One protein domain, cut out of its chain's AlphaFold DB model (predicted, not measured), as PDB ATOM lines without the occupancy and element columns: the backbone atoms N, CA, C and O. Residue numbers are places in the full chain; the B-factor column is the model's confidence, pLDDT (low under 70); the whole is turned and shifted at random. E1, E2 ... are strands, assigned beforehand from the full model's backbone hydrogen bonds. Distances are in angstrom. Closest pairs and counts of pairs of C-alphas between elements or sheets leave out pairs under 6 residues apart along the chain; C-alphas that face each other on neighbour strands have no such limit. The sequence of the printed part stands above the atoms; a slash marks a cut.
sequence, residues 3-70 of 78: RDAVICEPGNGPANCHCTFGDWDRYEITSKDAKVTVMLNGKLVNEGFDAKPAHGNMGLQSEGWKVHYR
ATOM      1  N   ARG A   3     180.082 123.795 191.388       48.44
ATOM      2  CA  ARG A   3     180.112 122.779 192.445       48.44
ATOM      3  C   ARG A   3     178.940 123.047 193.372       48.44
ATOM      4  O   ARG A   3     179.014 124.004 194.112       48.44
ATOM      5  N   ASP A   4     177.931 122.187 193.301       49.34
ATOM      6  CA  ASP A   4     176.832 121.970 194.260       49.34
ATOM      7  C   ASP A   4     175.493 122.704 194.001       49.34
ATOM      8  O   ASP A   4     175.399 123.933 193.980       49.34
ATOM      9  N   ALA A   5     174.420 121.913 193.877       56.78
ATOM     10  CA  ALA A   5     173.025 122.357 193.785       56.78
ATOM     11  C   ALA A   5     172.101 121.386 194.555       56.78
ATOM     12  O   ALA A   5     172.402 120.201 194.665       56.78
ATOM     13  N   VAL A   6     170.983 121.875 195.096       54.56
ATOM     14  CA  VAL A   6     169.942 121.079 195.785       54.56
ATOM     15  C   VAL A   6     168.640 121.226 195.031       54.56
ATOM     16  O   VAL A   6     168.106 122.332 194.954       54.56
ATOM     17  N   ILE A   7     168.103 120.117 194.536       57.12
ATOM     18  CA  ILE A   7     166.780 120.077 193.912       57.12
ATOM     19  C   ILE A   7     165.736 119.844 195.014       57.12
ATOM     20  O   ILE A   7     165.822 118.874 195.762       57.12
ATOM     21  N   CYS A   8     164.746 120.738 195.122       50.03
ATOM     22  CA  CYS A   8     163.667 120.653 196.114       50.03
ATOM     23  C   CYS A   8     162.365 120.086 195.529       50.03
ATOM     24  O   CYS A   8     161.284 120.553 195.884       50.03
ATOM     25  N   GLU A   9     162.437 119.065 194.677       51.12
ATOM     26  CA  GLU A   9     161.252 118.318 194.245       51.12
ATOM     27  C   GLU A   9     161.345 116.856 194.696       51.12
ATOM     28  O   GLU A   9     162.434 116.279 194.652       51.12
ATOM     29  N   PRO A  10     160.238 116.221 195.127       46.00
ATOM     30  CA  PRO A  10     160.202 114.779 195.337       46.00
ATOM     31  C   PRO A  10     160.323 114.066 193.981       46.00
ATOM     32  O   PRO A  10     159.334 113.730 193.332       46.00
ATOM     33  N   GLY A  11     161.559 113.877 193.525       50.12
ATOM     34  CA  GLY A  11     161.870 113.256 192.248       50.12
ATOM     35  C   GLY A  11     162.059 111.750 192.378       50.12
ATOM     36  O   GLY A  11     163.054 111.286 192.928       50.12
ATOM     37  N   ASN A  12     161.158 110.977 191.768       50.44
ATOM     38  CA  ASN A  12     161.430 109.599 191.352       50.44
ATOM     39  C   ASN A  12     162.343 109.625 190.105       50.44
ATOM     40  O   ASN A  12     161.933 109.257 189.005       50.44
ATOM     41  N   GLY A  13     163.546 110.190 190.260       48.00
ATOM     42  CA  GLY A  13     164.546 110.302 189.197       48.00
ATOM     43  C   GLY A  13     165.127 108.932 188.828       48.00
ATOM     44  O   GLY A  13     165.045 107.999 189.631       48.00
ATOM     45  N   PRO A  14     165.720 108.776 187.629       45.69
ATOM     46  CA  PRO A  14     166.326 107.513 187.226       45.69
ATOM     47  C   PRO A  14     167.309 107.051 188.303       45.69
ATOM     48  O   PRO A  14     168.162 107.818 188.762       45.69
ATOM     49  N   ALA A  15     167.140 105.803 188.737       54.41
ATOM     50  CA  ALA A  15     167.871 105.239 189.855       54.41
ATOM     51  C   ALA A  15     169.384 105.485 189.702       54.41
ATOM     52  O   ALA A  15     169.988 105.116 188.694       54.41
ATOM     53  N   ASN A  16     169.977 106.068 190.751       58.84
ATOM     54  CA  ASN A  16     171.396 106.013 191.130       58.84
ATOM     55  C   ASN A  16     172.270 107.259 190.926       58.84
ATOM     56  O   ASN A  16     173.453 107.168 191.269       58.84
ATOM     57  N   CYS A  17     171.780 108.385 190.399       56.69
ATOM     58  CA  CYS A  17     172.624 109.592 190.277       56.69
ATOM     59  C   CYS A  17     172.138 110.791 191.092       56.69
ATOM     60  O   CYS A  17     172.982 111.581 191.482       56.69
ATOM     61  N   HIS A  18     170.842 110.917 191.377       66.69
ATOM     62  CA  HIS A  18     170.281 111.968 192.234       66.69
ATOM     63  C   HIS A  18     170.271 111.511 193.699       66.69
ATOM     64  O   HIS A  18     169.934 110.355 193.978       66.69
ATOM     65  N   CYS A  19     170.666 112.390 194.618       68.06
ATOM     66  CA  CYS A  19     170.500 112.164 196.051       68.06
ATOM     67  C   CYS A  19     169.020 112.251 196.463       68.06
ATOM     68  O   CYS A  19     168.157 112.656 195.691       68.06
ATOM     69  N   THR A  20     168.703 111.827 197.683       72.25
ATOM     70  CA  THR A  20     167.350 111.960 198.231       72.25
ATOM     71  C   THR A  20     166.951 113.426 198.411       72.25
ATOM     72  O   THR A  20     167.789 114.320 198.502       72.25
ATOM     73  N   PHE A  21     165.646 113.685 198.466       71.50
ATOM     74  CA  PHE A  21     165.117 115.034 198.648       71.50
ATOM     75  C   PHE A  21     165.726 115.733 199.875       71.50
ATOM     76  O   PHE A  21     165.702 115.192 200.980       71.50
ATOM     77  N   GLY A  22     166.212 116.961 199.679       76.44
ATOM     78  CA  GLY A  22     166.849 117.767 200.726       76.44
ATOM     79  C   GLY A  22     168.347 117.505 200.905       76.44
ATOM     80  O   GLY A  22     169.014 118.300 201.571       76.44
ATOM     81  N   ASP A  23     168.886 116.461 200.274       80.50
ATOM     82  CA  ASP A  23     170.323 116.223 200.206       80.50
ATOM     83  C   ASP A  23     170.973 116.986 199.045       80.50
ATOM     84  O   ASP A  23     170.323 117.513 198.139       80.50
ATOM     85  N   TRP A  24     172.299 117.081 199.102       83.00
ATOM     86  CA  TRP A  24     173.087 117.840 198.138       83.00
ATOM     87  C   TRP A  24     173.505 116.983 196.959       83.00
ATOM     88  O   TRP A  24     174.177 115.970 197.143       83.00
ATOM     89  N   ASP A  25     173.233 117.476 195.756       88.12
ATOM     90  CA  ASP A  25     173.825 116.953 194.539       88.12
ATOM     91  C   ASP A  25     175.056 117.758 194.136       88.12
ATOM     92  O   ASP A  25     175.096 118.995 194.174       88.12
ATOM     93  N   ARG A  26     176.069 117.041 193.658       88.69
ATOM     94  CA  ARG A  26     177.240 117.635 193.034       88.69
ATOM     95  C   ARG A  26     177.120 117.559 191.521       88.69
ATOM     96  O   ARG A  26     177.330 116.507 190.919       88.69
ATOM     97  N   TYR A  27     176.888 118.713 190.913       93.19
ATOM     98  CA  TYR A  27     177.051 118.896 189.476       93.19
ATOM     99  C   TYR A  27     178.506 119.208 189.135       93.19
ATOM    100  O   TYR A  27     179.177 119.934 189.861       93.19
ATOM    101  N   GLU A  28     178.979 118.688 188.008       93.88
ATOM    102  CA  GLU A  28     180.181 119.166 187.333       93.88
ATOM    103  C   GLU A  28     179.880 119.282 185.838       93.88
ATOM    104  O   GLU A  28     179.619 118.294 185.155       93.88
ATOM    105  N   ILE A  29     179.873 120.522 185.349       94.62
ATOM    106  CA  ILE A  29     179.571 120.843 183.956       94.62
ATOM    107  C   ILE A  29     180.856 121.317 183.287       94.62
ATOM    108  O   ILE A  29     181.515 122.242 183.778       94.62
ATOM    109  N   THR A  30     181.196 120.674 182.175       95.12
ATOM    110  CA  THR A  30     182.341 121.020 181.328       95.12
ATOM    111  C   THR A  30     181.824 121.473 179.975       95.12
ATOM    112  O   THR A  30     181.121 120.716 179.320       95.12
ATOM    113  N   SER A  31     182.178 122.689 179.563       94.06
ATOM    114  CA  SER A  31     181.980 123.179 178.197       94.06
ATOM    115  C   SER A  31     183.354 123.382 177.568       94.06
ATOM    116  O   SER A  31     184.143 124.179 178.080       94.06
ATOM    117  N   LYS A  32     183.667 122.617 176.523       94.00
ATOM    118  CA  LYS A  32     184.943 122.680 175.803       94.00
ATOM    119  C   LYS A  32     184.732 122.263 174.352       94.00
ATOM    120  O   LYS A  32     184.062 121.270 174.105       94.00
ATOM    121  N   ASP A  33     185.305 123.009 173.407       92.81
ATOM    122  CA  ASP A  33     185.272 122.687 171.971       92.81
ATOM    123  C   ASP A  33     183.848 122.413 171.441       92.81
ATOM    124  O   ASP A  33     183.602 121.436 170.740       92.81
ATOM    125  N   ALA A  34     182.883 123.257 171.834       92.25
ATOM    126  CA  ALA A  34     181.450 123.111 171.536       92.25
ATOM    127  C   ALA A  34     180.789 121.807 172.044       92.25
ATOM    128  O   ALA A  34     179.633 121.531 171.714       92.25
ATOM    129  N   LYS A  35     181.484 121.038 172.890       94.19
ATOM    130  CA  LYS A  35     180.954 119.896 173.633       94.19
ATOM    131  C   LYS A  35     180.616 120.307 175.064       94.19
ATOM    132  O   LYS A  35     181.437 120.907 175.761       94.19
ATOM    133  N   VAL A  36     179.423 119.934 175.519       94.69
ATOM    134  CA  VAL A  36     178.967 120.117 176.899       94.69
ATOM    135  C   VAL A  36     178.790 118.753 177.549       94.69
ATOM    136  O   VAL A  36     178.073 117.904 177.033       94.69
ATOM    137  N   THR A  37     179.418 118.541 178.697       94.69
ATOM    138  CA  THR A  37     179.304 117.317 179.490       94.69
ATOM    139  C   THR A  37     178.747 117.663 180.860       94.69
ATOM    140  O   THR A  37     179.253 118.575 181.516       94.69
ATOM    141  N   VAL A  38     177.726 116.925 181.296       94.38
ATOM    142  CA  VAL A  38     177.099 117.086 182.611       94.38
ATOM    143  C   VAL A  38     177.327 115.827 183.429       94.38
ATOM    144  O   VAL A  38     176.836 114.745 183.099       94.38
ATOM    145  N   MET A  39     178.061 115.991 184.521       91.56
ATOM    146  CA  MET A  39     178.264 114.968 185.532       91.56
ATOM    147  C   MET A  39     177.384 115.287 186.742       91.56
ATOM    148  O   MET A  39     177.378 116.425 187.215       91.56
ATOM    149  N   LEU A  40     176.693 114.281 187.265       89.69
ATOM    150  CA  LEU A  40     175.915 114.350 188.497       89.69
ATOM    151  C   LEU A  40     176.444 113.299 189.468       89.69
ATOM    152  O   LEU A  40     176.488 112.113 189.142       89.69
ATOM    153  N   ASN A  41     176.899 113.736 190.641       89.12
ATOM    154  CA  ASN A  41     177.479 112.876 191.677       89.12
ATOM    155  C   ASN A  41     178.559 111.922 191.126       89.12
ATOM    156  O   ASN A  41     178.625 110.742 191.468       89.12
ATOM    157  N   GLY A  42     179.409 112.450 190.237       87.94
ATOM    158  CA  GLY A  42     180.512 111.711 189.612       87.94
ATOM    159  C   GLY A  42     180.111 110.792 188.454       87.94
ATOM    160  O   GLY A  42     180.978 110.115 187.906       87.94
ATOM    161  N   LYS A  43     178.837 110.773 188.053       88.31
ATOM    162  CA  LYS A  43     178.332 109.959 186.941       88.31
ATOM    163  C   LYS A  43     177.949 110.838 185.761       88.31
ATOM    164  O   LYS A  43     177.324 111.880 185.941       88.31
ATOM    165  N   LEU A  44     178.306 110.406 184.555       90.44
ATOM    166  CA  LEU A  44     177.886 111.071 183.327       90.44
ATOM    167  C   LEU A  44     176.376 110.902 183.151       90.44
ATOM    168  O   LEU A  44     175.895 109.773 183.079       90.44
ATOM    169  N   VAL A  45     175.644 112.014 183.083       92.75
ATOM    170  CA  VAL A  45     174.182 111.999 182.912       92.75
ATOM    171  C   VAL A  45     173.721 112.644 181.613       92.75
ATOM    172  O   VAL A  45     172.615 112.353 181.168       92.75
ATOM    173  N   ASN A  46     174.536 113.510 181.001       92.44
ATOM    174  CA  ASN A  46     174.191 114.121 179.722       92.44
ATOM    175  C   ASN A  46     175.424 114.593 178.938       92.44
ATOM    176  O   ASN A  46     176.431 115.005 179.527       92.44
ATOM    177  N   GLU A  47     175.299 114.595 177.611       95.94
ATOM    178  CA  GLU A  47     176.252 115.169 176.664       95.94
ATOM    179  C   GLU A  47     175.521 115.952 175.566       95.94
ATOM    180  O   GLU A  47     174.515 115.504 175.021       95.94
ATOM    181  N   GLY A  48     176.060 117.120 175.223       94.19
ATOM    182  CA  GLY A  48     175.657 117.923 174.074       94.19
ATOM    183  C   GLY A  48     176.853 118.197 173.168       94.19
ATOM    184  O   GLY A  48     177.973 118.367 173.652       94.19
ATOM    185  N   PHE A  49     176.614 118.253 171.863       95.69
ATOM    186  CA  PHE A  49     177.629 118.484 170.834       95.69
ATOM    187  C   PHE A  49     177.188 119.634 169.927       95.69
ATOM    188  O   PHE A  49     176.003 119.964 169.883       95.69
ATOM    189  N   ASP A  50     178.142 120.237 169.215       95.56
ATOM    190  CA  ASP A  50     177.900 121.335 168.274       95.56
ATOM    191  C   ASP A  50     177.097 122.500 168.879       95.56
ATOM    192  O   ASP A  50     176.213 123.076 168.236       95.56
ATOM    193  N   ALA A  51     177.407 122.857 170.133       91.50
ATOM    194  CA  ALA A  51     176.728 123.923 170.861       91.50
ATOM    195  C   ALA A  51     176.800 125.266 170.109       91.50
ATOM    196  O   ALA A  51     177.878 125.755 169.755       91.50
ATOM    197  N   LYS A  52     175.633 125.879 169.878       93.06
ATOM    198  CA  LYS A  52     175.483 127.168 169.189       93.06
ATOM    199  C   LYS A  52     174.579 128.088 170.021       93.06
ATOM    200  O   LYS A  52     173.392 127.790 170.135       93.06
ATOM    201  N   PRO A  53     175.102 129.201 170.571       89.94
ATOM    202  CA  PRO A  53     176.497 129.660 170.503       89.94
ATOM    203  C   PRO A  53     177.468 128.764 171.302       89.94
ATOM    204  O   PRO A  53     177.074 128.122 172.270       89.94
ATOM    205  N   ALA A  54     178.749 128.745 170.909       86.12
ATOM    206  CA  ALA A  54     179.785 127.933 171.568       86.12
ATOM    207  C   ALA A  54     180.354 128.572 172.853       86.12
ATOM    208  O   ALA A  54     181.083 127.927 173.602       86.12
ATOM    209  N   HIS A  55     180.040 129.845 173.105       85.81
ATOM    210  CA  HIS A  55     180.444 130.597 174.289       85.81
ATOM    211  C   HIS A  55     179.319 131.539 174.720       85.81
ATOM    212  O   HIS A  55     178.474 131.929 173.912       85.81
ATOM    213  N   GLY A  56     179.317 131.913 175.996       89.56
ATOM    214  CA  GLY A  56     178.319 132.814 176.552       89.56
ATOM    215  C   GLY A  56     178.352 132.847 178.072       89.56
ATOM    216  O   GLY A  56     179.274 132.340 178.714       89.56
ATOM    217  N   ASN A  57     177.323 133.460 178.639       90.25
ATOM    218  CA  ASN A  57     177.184 133.644 180.074       90.25
ATOM    219  C   ASN A  57     176.614 132.376 180.721       90.25
ATOM    220  O   ASN A  57     175.823 131.652 180.117       90.25
ATOM    221  N   MET A  58     176.980 132.135 181.978       87.94
ATOM    222  CA  MET A  58     176.382 131.081 182.800       87.94
ATOM    223  C   MET A  58     175.366 131.690 183.763       87.94
ATOM    224  O   MET A  58     175.610 132.753 184.335       87.94
ATOM    225  N   GLY A  59     174.246 130.998 183.954       90.12
ATOM    226  CA  GLY A  59     173.194 131.388 184.886       90.12
ATOM    227  C   GLY A  59     172.767 130.215 185.760       90.12
ATOM    228  O   GLY A  59     172.837 129.061 185.343       90.12
ATOM    229  N   LEU A  60     172.324 130.527 186.977       90.19
ATOM    230  CA  LEU A  60     171.603 129.589 187.829       90.19
ATOM    231  C   LEU A  60     170.114 129.856 187.642       90.19
ATOM    232  O   LEU A  60     169.672 130.997 187.783       90.19
ATOM    233  N   GLN A  61     169.360 128.816 187.311       87.56
ATOM    234  CA  GLN A  61     167.924 128.908 187.091       87.56
ATOM    235  C   GLN A  61     167.188 128.004 188.074       87.56
ATOM    236  O   GLN A  61     167.548 126.838 188.241       87.56
ATOM    237  N   SER A  62     166.128 128.546 188.665       85.56
ATOM    238  CA  SER A  62     165.094 127.795 189.371       85.56
ATOM    239  C   SER A  62     163.756 128.028 188.677       85.56
ATOM    240  O   SER A  62     163.412 129.178 188.395       85.56
ATOM    241  N   GLU A  63     162.992 126.968 188.452       80.56
ATOM    242  CA  GLU A  63     161.622 127.032 187.947       80.56
ATOM    243  C   GLU A  63     160.701 126.281 188.915       80.56
ATOM    244  O   GLU A  63     161.077 125.238 189.445       80.56
ATOM    245  N   GLY A  64     159.516 126.829 189.194       82.31
ATOM    246  CA  GLY A  64     158.477 126.183 190.007       82.31
ATOM    247  C   GLY A  64     158.721 126.149 191.523       82.31
ATOM    248  O   GLY A  64     157.805 126.457 192.284       82.31
ATOM    249  N   TRP A  65     159.937 125.830 191.975       78.69
ATOM    250  CA  TRP A  65     160.256 125.606 193.390       78.69
ATOM    251  C   TRP A  65     161.568 126.260 193.816       78.69
ATOM    252  O   TRP A  65     162.416 126.645 193.009       78.69
ATOM    253  N   LYS A  66     161.738 126.399 195.132       82.38
ATOM    254  CA  LYS A  66     162.958 126.952 195.720       82.38
ATOM    255  C   LYS A  66     164.129 126.004 195.473       82.38
ATOM    256  O   LYS A  66     164.023 124.829 195.781       82.38
ATOM    257  N   VAL A  67     165.258 126.516 195.002       85.50
ATOM    258  CA  VAL A  67     166.499 125.746 194.815       85.50
ATOM    259  C   VAL A  67     167.585 126.375 195.682       85.50
ATOM    260  O   VAL A  67     167.655 127.600 195.803       85.50
ATOM    261  N   HIS A  68     168.416 125.548 196.314       87.94
ATOM    262  CA  HIS A  68     169.572 126.018 197.074       87.94
ATOM    263  C   HIS A  68     170.859 125.692 196.315       87.94
ATOM    264  O   HIS A  68     171.075 124.559 195.898       87.94
ATOM    265  N   TYR A  69     171.736 126.682 196.170       89.94
ATOM    266  CA  TYR A  69     173.059 126.518 195.565       89.94
ATOM    267  C   TYR A  69     174.121 126.852 196.609       89.94
ATOM    268  O   TYR A  69     173.944 127.776 197.407       89.94
ATOM    269  N   ARG A  70     175.231 126.118 196.611       90.81
ATOM    270  CA  ARG A  70     176.420 126.439 197.418       90.81
ATOM    271  C   ARG A  70     177.665 126.136 196.604       90.81
ATOM    272  O   ARG A  70     177.516 125.610 195.523       90.81
TER     273      ARG A  70
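Overview. This is residues 3 to 70 of the 78 residues of the protein "DUF1080 domain-containing protein" of Acidobacteria bacterium (UniProt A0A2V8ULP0). With little regular structure, this is a small three-stranded sheet, E1, E2 and E3, between two long unnamed stretches, residues 3 to 26 and 49 to 70. Residues 5 to 6 and 68 to 69 pair antiparallel, bringing these stretches together. The 68 printed residues have no named helix; the class is all strand, with 18 residues in named strands, ordered E1, E2, E3. The whole is only just compact, close to loose, with a radius of gyration of the C-alphas of 13.2 A and spans of 34, 23 and 19 A.

Along the chain. E1, residues 27 to 32, begins at C-alpha 27 (177.051, 118.896, 189.476) and is 16.2 A long. E2, residues 35 to 40, is 16.6 A; E3, residues 43 to 48, is 15.4 A and ends at C-alpha 48 (175.657, 117.923, 174.074).

Arrangement. The strands form a meander, each the antiparallel neighbour of the one before. Hairpin E1 and E2 has N 30 and O 37 within hydrogen-bond range at 2.9 A; hairpin E2 and E3 has N 38 and O 46 at 2.9 A.

Size, cuts and confidence. The printed part has no cut. Both links between strands are tight. Residues 3 to 19 have pLDDT under 70.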